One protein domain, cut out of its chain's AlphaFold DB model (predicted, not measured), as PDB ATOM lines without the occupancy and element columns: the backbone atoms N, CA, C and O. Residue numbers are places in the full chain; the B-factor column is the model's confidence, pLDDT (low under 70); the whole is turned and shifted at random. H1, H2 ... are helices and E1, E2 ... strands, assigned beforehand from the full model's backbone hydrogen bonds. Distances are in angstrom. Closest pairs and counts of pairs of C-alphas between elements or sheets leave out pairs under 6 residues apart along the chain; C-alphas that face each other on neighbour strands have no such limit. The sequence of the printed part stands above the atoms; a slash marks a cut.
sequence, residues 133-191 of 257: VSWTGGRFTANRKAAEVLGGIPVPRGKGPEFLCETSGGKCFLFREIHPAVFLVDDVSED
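What this domain is: This is residues 133 to 191 of the 257 residues of an uncharacterized protein of Aminivibrio pyruvatiphilus (UniProt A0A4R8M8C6). A strongly twisted, curled sheet of five antiparallel strands, ordered E2 E1 E5 E4 E3, makes the body, and one short helix, H1, packs on it beside the strands. A long link runs from H1 to edge strand E3. The printed part has 59 residues, along the chain E1 E2 H1 E3 E4 E5, class mixed; it is compact, radius of gyration of the C-alphas 10.6 A, spanning 29 by 21 by 17 A.

Where its parts are: E1 is residues 133 to 136, from C-alpha 133 at (189.136, -109.126, 119.804); E2 is 139 to 142, H1 144 to 150, E3 162 to 166 (13.8 A). E4 is 172 to 179 (21.8 A) and E5 182 to 187 (16.5 A), ending at (191.557, -103.589, 131.504).

How they stand to each other: E1 and E2 form a hairpin, N 134 to O 141 2.8 A. E1 and E5 are antiparallel, N 183 to O 133 2.8 A. E3, E4 and E5 form a meander, each strand the antiparallel neighbour of the one before, with N 165 to O 173 2.9 A and N 184 to O 176 2.8 A. H1 is on the sheet, over none of its strands, at a height of 6.7 A; its closest C-alphas to E5 are Ala 146 and Val 185, 6.8 A. In H1 every O i to N i+4 pair is within hydrogen-bond range. E2 and E3 are apart.

The domain as a whole: The C-alphas farthest apart, of Gly 137 and Glu 190, are 32.2 A apart. The printed part has no cut; the link H1 to E3 is long, with 11 residues. Residues 137 to 138 are under pLDDT 70.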
ATOM      1  N   VAL A 133     190.477-109.281 120.370       94.06
ATOM      2  CA  VAL A 133     189.136-109.126 119.804       94.06
ATOM      3  C   VAL A 133     189.200-108.709 118.341       94.06
ATOM      4  O   VAL A 133     190.192-108.136 117.895       94.06
ATOM      5  N   SER A 134     188.137-108.982 117.591       89.81
ATOM      6  CA  SER A 134     188.012-108.600 116.192       89.81
ATOM      7  C   SER A 134     186.593-108.147 115.861       89.81
ATOM      8  O   SER A 134     185.612-108.649 116.412       89.81
ATOM      9  N   TRP A 135     186.504-107.174 114.951       84.50
ATOM     10  CA  TRP A 135     185.255-106.709 114.348       84.50
ATOM     11  C   TRP A 135     185.355-106.838 112.830       84.50
ATOM     12  O   TRP A 135     185.648-105.860 112.139       84.50
ATOM     13  N   THR A 136     185.109-108.046 112.325       73.81
ATOM     14  CA  THR A 136     185.124-108.364 110.888       73.81
ATOM     15  C   THR A 136     183.696-108.582 110.398       73.81
ATOM     16  O   THR A 136     182.924-109.310 111.023       73.81
ATOM     17  N   GLY A 137     183.306-107.921 109.302       64.94
ATOM     18  CA  GLY A 137     181.950-108.037 108.742       64.94
ATOM     19  C   GLY A 137     180.840-107.655 109.732       64.94
ATOM     20  O   GLY A 137     179.784-108.285 109.758       64.94
ATOM     21  N   GLY A 138     181.110-106.693 110.622       68.25
ATOM     22  CA  GLY A 138     180.179-106.257 111.669       68.25
ATOM     23  C   GLY A 138     179.993-107.242 112.832       68.25
ATOM     24  O   GLY A 138     179.204-106.967 113.734       68.25
ATOM     25  N   ARG A 139     180.709-108.374 112.852       78.81
ATOM     26  CA  ARG A 139     180.637-109.363 113.936       78.81
ATOM     27  C   ARG A 139     181.770-109.167 114.928       78.81
ATOM     28  O   ARG A 139     182.931-109.126 114.538       78.81
ATOM     29  N   PHE A 140     181.410-109.101 116.205       87.62
ATOM     30  CA  PHE A 140     182.362-109.132 117.307       87.62
ATOM     31  C   PHE A 140     182.783-110.572 117.601       87.62
ATOM     32  O   PHE A 140     181.936-111.439 117.831       87.62
ATOM     33  N   THR A 141     184.087-110.812 117.637       90.06
ATOM     34  CA  THR A 141     184.681-112.066 118.097       90.06
ATOM     35  C   THR A 141     185.751-111.771 119.139       90.06
ATOM     36  O   THR A 141     186.503-110.807 119.029       90.06
ATOM     37  N   ALA A 142     185.816-112.613 120.165       92.38
ATOM     38  CA  ALA A 142     186.817-112.541 121.218       92.38
ATOM     39  C   ALA A 142     187.509-113.896 121.325       92.38
ATOM     40  O   ALA A 142     186.847-114.938 121.274       92.38
ATOM     41  N   ASN A 143     188.832-113.894 121.473       92.69
ATOM     42  CA  ASN A 143     189.542-115.115 121.824       92.69
ATOM     43  C   ASN A 143     189.263-115.486 123.289       92.69
ATOM     44  O   ASN A 143     188.645-114.730 124.047       92.69
ATOM     45  N   ARG A 144     189.739-116.659 123.716       92.94
ATOM     46  CA  ARG A 144     189.509-117.148 125.082       92.94
ATOM     47  C   ARG A 144     189.942-116.137 126.151       92.94
ATOM     48  O   ARG A 144     189.222-115.940 127.124       92.94
ATOM     49  N   LYS A 145     191.101-115.496 125.973       95.50
ATOM     50  CA  LYS A 145     191.641-114.546 126.952       95.50
ATOM     51  C   LYS A 145     190.862-113.241 127.004       95.50
ATOM     52  O   LYS A 145     190.578-112.761 128.095       95.50
ATOM     53  N   ALA A 146     190.443-112.708 125.864       94.81
ATOM     54  CA  ALA A 146     189.572-111.543 125.830       94.81
ATOM     55  C   ALA A 146     188.198-111.847 126.433       94.81
ATOM     56  O   ALA A 146     187.671-111.024 127.170       94.81
ATOM     57  N   ALA A 147     187.636-113.035 126.189       93.50
ATOM     58  CA  ALA A 147     186.367-113.435 126.791       93.50
ATOM     59  C   ALA A 147     186.440-113.494 128.329       93.50
ATOM     60  O   ALA A 147     185.496-113.064 128.993       93.50
ATOM     61  N   GLU A 148     187.564-113.970 128.885       93.31
ATOM     62  CA  GLU A 148     187.849-113.952 130.330       93.31
ATOM     63  C   GLU A 148     187.909-112.506 130.871       93.31
ATOM     64  O   GLU A 148     187.244-112.198 131.859       93.31
ATOM     65  N   VAL A 149     188.641-111.604 130.204       92.88
ATOM     66  CA  VAL A 149     188.805-110.191 130.617       92.88
ATOM     67  C   VAL A 149     187.492-109.402 130.528       92.88
ATOM     68  O   VAL A 149     187.108-108.699 131.464       92.88
ATOM     69  N   LEU A 150     186.767-109.554 129.420       91.25
ATOM     70  CA  LEU A 150     185.516-108.842 129.147       91.25
ATOM     71  C   LEU A 150     184.313-109.426 129.900       91.25
ATOM     72  O   LEU A 150     183.230-108.841 129.877       91.25
ATOM     73  N   GLY A 151     184.462-110.592 130.537       86.62
ATOM     74  CA  GLY A 151     183.354-111.292 131.188       86.62
ATOM     75  C   GLY A 151     182.246-111.701 130.211       86.62
ATOM     76  O   GLY A 151     181.077-111.728 130.583       86.62
ATOM     77  N   GLY A 152     182.598-111.964 128.948       78.25
ATOM     78  CA  GLY A 152     181.652-112.331 127.888       78.25
ATOM     79  C   GLY A 152     180.760-111.195 127.372       78.25
ATOM     80  O   GLY A 152     179.864-111.457 126.570       78.25
ATOM     81  N   ILE A 153     180.983-109.947 127.795       80.88
ATOM     82  CA  ILE A 153     180.200-108.800 127.327       80.88
ATOM     83  C   ILE A 153     180.723-108.358 125.950       80.88
ATOM     84  O   ILE A 153     181.911-108.055 125.821       80.88
ATOM     85  N   PRO A 154     179.866-108.290 124.914       80.62
ATOM     86  CA  PRO A 154     180.257-107.724 123.634       80.62
ATOM     87  C   PRO A 154     180.422-106.209 123.762       80.62
ATOM     88  O   PRO A 154     179.565-105.521 124.319       80.62
ATOM     89  N   VAL A 155     181.519-105.690 123.217       84.94
ATOM     90  CA  VAL A 155     181.853-104.264 123.276       84.94
ATOM     91  C   VAL A 155     181.681-103.650 121.880       84.94
ATOM     92  O   VAL A 155     182.057-104.283 120.885       84.94
ATOM     93  N   PRO A 156     181.081-102.453 121.749       85.06
ATOM     94  CA  PRO A 156     181.007-101.769 120.463       85.06
ATOM     95  C   PRO A 156     182.400-101.339 119.983       85.06
ATOM     96  O   PRO A 156     183.278-101.011 120.781       85.06
ATOM     97  N   ARG A 157     182.598-101.305 118.661       85.12
ATOM     98  CA  ARG A 157     183.845-100.815 118.061       85.12
ATOM     99  C   ARG A 157     183.936 -99.292 118.210       85.12
ATOM    100  O   ARG A 157     183.027 -98.580 117.787       85.12
ATOM    101  N   GLY A 158     185.040 -98.800 118.767       85.25
ATOM    102  CA  GLY A 158     185.355 -97.372 118.802       85.25
ATOM    103  C   GLY A 158     185.927 -96.847 117.481       85.25
ATOM    104  O   GLY A 158     186.037 -97.562 116.484       85.25
ATOM    105  N   LYS A 159     186.279 -95.560 117.462       81.56
ATOM    106  CA  LYS A 159     186.871 -94.905 116.288       81.56
ATOM    107  C   LYS A 159     188.395 -94.956 116.356       81.56
ATOM    108  O   LYS A 159     188.966 -94.655 117.394       81.56
ATOM    109  N   GLY A 160     189.025 -95.226 115.214       82.44
ATOM    110  CA  GLY A 160     190.482 -95.217 115.077       82.44
ATOM    111  C   GLY A 160     191.168 -96.514 115.532       82.44
ATOM    112  O   GLY A 160     190.491 -97.479 115.893       82.44
ATOM    113  N   PRO A 161     192.512 -96.540 115.471       83.38
ATOM    114  CA  PRO A 161     193.327 -97.710 115.803       83.38
ATOM    115  C   PRO A 161     193.529 -97.901 117.314       83.38
ATOM    116  O   PRO A 161     193.937 -98.969 117.748       83.38
ATOM    117  N   GLU A 162     193.244 -96.888 118.131       94.12
ATOM    118  CA  GLU A 162     193.278 -96.978 119.591       94.12
ATOM    119  C   GLU A 162     192.055 -96.256 120.159       94.12
ATOM    120  O   GLU A 162     191.757 -95.131 119.754       94.12
ATOM    121  N   PHE A 163     191.321 -96.905 121.064       94.06
ATOM    122  CA  PHE A 163     190.131 -96.315 121.672       94.06
ATOM    123  C   PHE A 163     189.833 -96.884 123.058       94.06
ATOM    124  O   PHE A 163     190.146 -98.032 123.369       94.06
ATOM    125  N   LEU A 164     189.164 -96.071 123.874       93.75
ATOM    126  CA  LEU A 164     188.625 -96.468 125.171       93.75
ATOM    127  C   LEU A 164     187.141 -96.817 125.046       93.75
ATOM    128  O   LEU A 164     186.401 -96.166 124.306       93.75
ATOM    129  N   CYS A 165     186.697 -97.806 125.815       92.12
ATOM    130  CA  CYS A 165     185.282 -98.086 126.013       92.12
ATOM    131  C   CYS A 165     184.978 -98.252 127.501       92.12
ATOM    132  O   CYS A 165     185.539 -99.128 128.161       92.12
ATOM    133  N   GLU A 166     184.050 -97.443 128.008       90.31
ATOM    134  CA  GLU A 166     183.483 -97.595 129.347       90.31
ATOM    135  C   GLU A 166     182.185 -98.407 129.247       90.31
ATOM    136  O   GLU A 166     181.306 -98.125 128.431       90.31
ATOM    137  N   THR A 167     182.090 -99.473 130.035       87.94
ATOM    138  CA  THR A 167     180.891-100.314 130.121       87.94
ATOM    139  C   THR A 167     179.897 -99.731 131.123       87.94
ATOM    140  O   THR A 167     180.266 -98.963 132.009       87.94
ATOM    141  N   SER A 168     178.634-100.157 131.056       80.94
ATOM    142  CA  SER A 168     177.606 -99.754 132.030       80.94
ATOM    143  C   SER A 168     177.938-100.139 133.479       80.94
ATOM    144  O   SER A 168     177.428 -99.519 134.405       80.94
ATOM    145  N   GLY A 169     178.808-101.134 133.683       80.69
ATOM    146  CA  GLY A 169     179.317-101.530 134.997       80.69
ATOM    147  C   GLY A 169     180.509-100.707 135.497       80.69
ATOM    148  O   GLY A 169     181.117-101.094 136.491       80.69
ATOM    149  N   GLY A 170     180.896 -99.632 134.802       83.38
ATOM    150  CA  GLY A 170     182.021 -98.766 135.174       83.38
ATOM    151  C   GLY A 170     183.406 -99.324 134.832       83.38
ATOM    152  O   GLY A 170     184.410 -98.672 135.117       83.38
ATOM    153  N   LYS A 171     183.495-100.507 134.205       90.38
ATOM    154  CA  LYS A 171     184.775-101.014 133.693       90.38
ATOM    155  C   LYS A 171     185.208-100.234 132.465       90.38
ATOM    156  O   LYS A 171     184.384-100.018 131.573       90.38
ATOM    157  N   CYS A 172     186.487 -99.894 132.400       93.00
ATOM    158  CA  CYS A 172     187.103 -99.206 131.275       93.00
ATOM    159  C   CYS A 172     188.115-100.132 130.601       93.00
ATOM    160  O   CYS A 172     189.037-100.624 131.246       93.00
ATOM    161  N   PHE A 173     187.957-100.332 129.296       95.56
ATOM    162  CA  PHE A 173     188.874-101.129 128.489       95.56
ATOM    163  C   PHE A 173     189.553-100.261 127.437       95.56
ATOM    164  O   PHE A 173     188.901 -99.426 126.802       95.56
ATOM    165  N   LEU A 174     190.848-100.485 127.241       96.06
ATOM    166  CA  LEU A 174     191.640 -99.884 126.181       96.06
ATOM    167  C   LEU A 174     191.857-100.907 125.072       96.06
ATOM    168  O   LEU A 174     192.331-102.014 125.316       96.06
ATOM    169  N   PHE A 175     191.523-100.517 123.849       96.25
ATOM    170  CA  PHE A 175     191.684-101.337 122.660       96.25
ATOM    171  C   PHE A 175     192.778-100.742 121.789       96.25
ATOM    172  O   PHE A 175     192.719 -99.554 121.472       96.25
ATOM    173  N   ARG A 176     193.743-101.565 121.374       95.88
ATOM    174  CA  ARG A 176     194.842-101.173 120.479       95.88
ATOM    175  C   ARG A 176     194.922-102.106 119.288       95.88
ATOM    176  O   ARG A 176     195.072-103.312 119.465       95.88
ATOM    177  N   GLU A 177     194.837-101.561 118.086       91.44
ATOM    178  CA  GLU A 177     194.977-102.321 116.852       91.44
ATOM    179  C   GLU A 177     196.412-102.835 116.726       91.44
ATOM    180  O   GLU A 177     197.373-102.066 116.746       91.44
ATOM    181  N   ILE A 178     196.555-104.153 116.604       87.38
ATOM    182  CA  ILE A 178     197.859-104.821 116.448       87.38
ATOM    183  C   ILE A 178     197.992-105.518 115.095       87.38
ATOM    184  O   ILE A 178     199.088-105.882 114.674       87.38
ATOM    185  N   HIS A 179     196.866-105.730 114.426       80.38
ATOM    186  CA  HIS A 179     196.759-106.336 113.114       80.38
ATOM    187  C   HIS A 179     195.427-105.887 112.506       80.38
ATOM    188  O   HIS A 179     194.494-105.634 113.269       80.38
ATOM    189  N   PRO A 180     195.311-105.818 111.169       76.69
ATOM    190  CA  PRO A 180     194.053-105.656 110.456       76.69
ATOM    191  C   PRO A 180     192.815-106.202 111.186       76.69
ATOM    192  O   PRO A 180     192.647-107.418 111.291       76.69
ATOM    193  N   ALA A 181     191.974-105.296 111.709       81.19
ATOM    194  CA  ALA A 181     190.720-105.597 112.410       81.19
ATOM    195  C   ALA A 181     190.846-106.479 113.673       81.19
ATOM    196  O   ALA A 181     189.838-107.022 114.133       81.19
ATOM    197  N   VAL A 182     192.045-106.590 114.250       89.56
ATOM    198  CA  VAL A 182     192.354-107.319 115.486       89.56
ATOM    199  C   VAL A 182     192.983-106.371 116.503       89.56
ATOM    200  O   VAL A 182     193.993-105.710 116.243       89.56
ATOM    201  N   PHE A 183     192.398-106.346 117.693       94.19
ATOM    202  CA  PHE A 183     192.769-105.439 118.767       94.19
ATOM    203  C   PHE A 183     193.199-106.223 120.001       94.19
ATOM    204  O   PHE A 183     192.553-107.202 120.379       94.19
ATOM    205  N   LEU A 184     194.270-105.763 120.640       96.12
ATOM    206  CA  LEU A 184     194.625-106.130 122.006       96.12
ATOM    207  C   LEU A 184     193.728-105.357 122.980       96.12
ATOM    208  O   LEU A 184     193.471-104.172 122.757       96.12
ATOM    209  N   VAL A 185     193.264-106.027 124.035       96.56
ATOM    210  CA  VAL A 185     192.378-105.451 125.057       96.56
ATOM    211  C   VAL A 185     193.071-105.394 126.411       96.56
ATOM    212  O   VAL A 185     193.397-106.434 126.973       96.56
ATOM    213  N   ASP A 186     193.194-104.200 126.979       96.19
ATOM    214  CA  ASP A 186     193.694-103.997 128.338       96.19
ATOM    215  C   ASP A 186     192.557-103.517 129.256       96.19
ATOM    216  O   ASP A 186     191.800-102.612 128.899       96.19
ATOM    217  N   ASP A 187     192.426-104.115 130.443       94.56
ATOM    218  CA  ASP A 187     191.557-103.589 131.504       94.56
ATOM    219  C   ASP A 187     192.287-102.442 132.210       94.56
ATOM    220  O   ASP A 187     193.273-102.659 132.912       94.56
ATOM    221  N   VAL A 188     191.801-101.222 131.996       95.31
ATOM    222  CA  VAL A 188     192.360 -99.977 132.543       95.31
ATOM    223  C   VAL A 188     191.404 -99.342 133.553       95.31
ATOM    224  O   VAL A 188     191.443 -98.137 133.797       95.31
ATOM    225  N   SER A 189     190.498-100.136 134.132       93.31
ATOM    226  CA  SER A 189     189.480 -99.644 135.067       93.31
ATOM    227  C   SER A 189     190.098 -98.980 136.298       93.31
ATOM    228  O   SER A 189     189.627 -97.927 136.725       93.31
ATOM    229  N   GLU A 190     191.164 -99.567 136.847       93.69
ATOM    230  CA  GLU A 190     191.871 -99.023 138.012       93.69
ATOM    231  C   GLU A 190     192.578 -97.707 137.675       93.69
ATOM    232  O   GLU A 190     192.369 -96.704 138.356       93.69
ATOM    233  N   ASP A 191     193.340 -97.681 136.579       93.88
ATOM    234  CA  ASP A 191     194.035 -96.478 136.116       93.88
ATOM    235  C   ASP A 191     193.052 -95.340 135.842       93.88
ATOM    236  O   ASP A 191     193.276 -94.200 136.259       93.88
TER     237      ASP A 191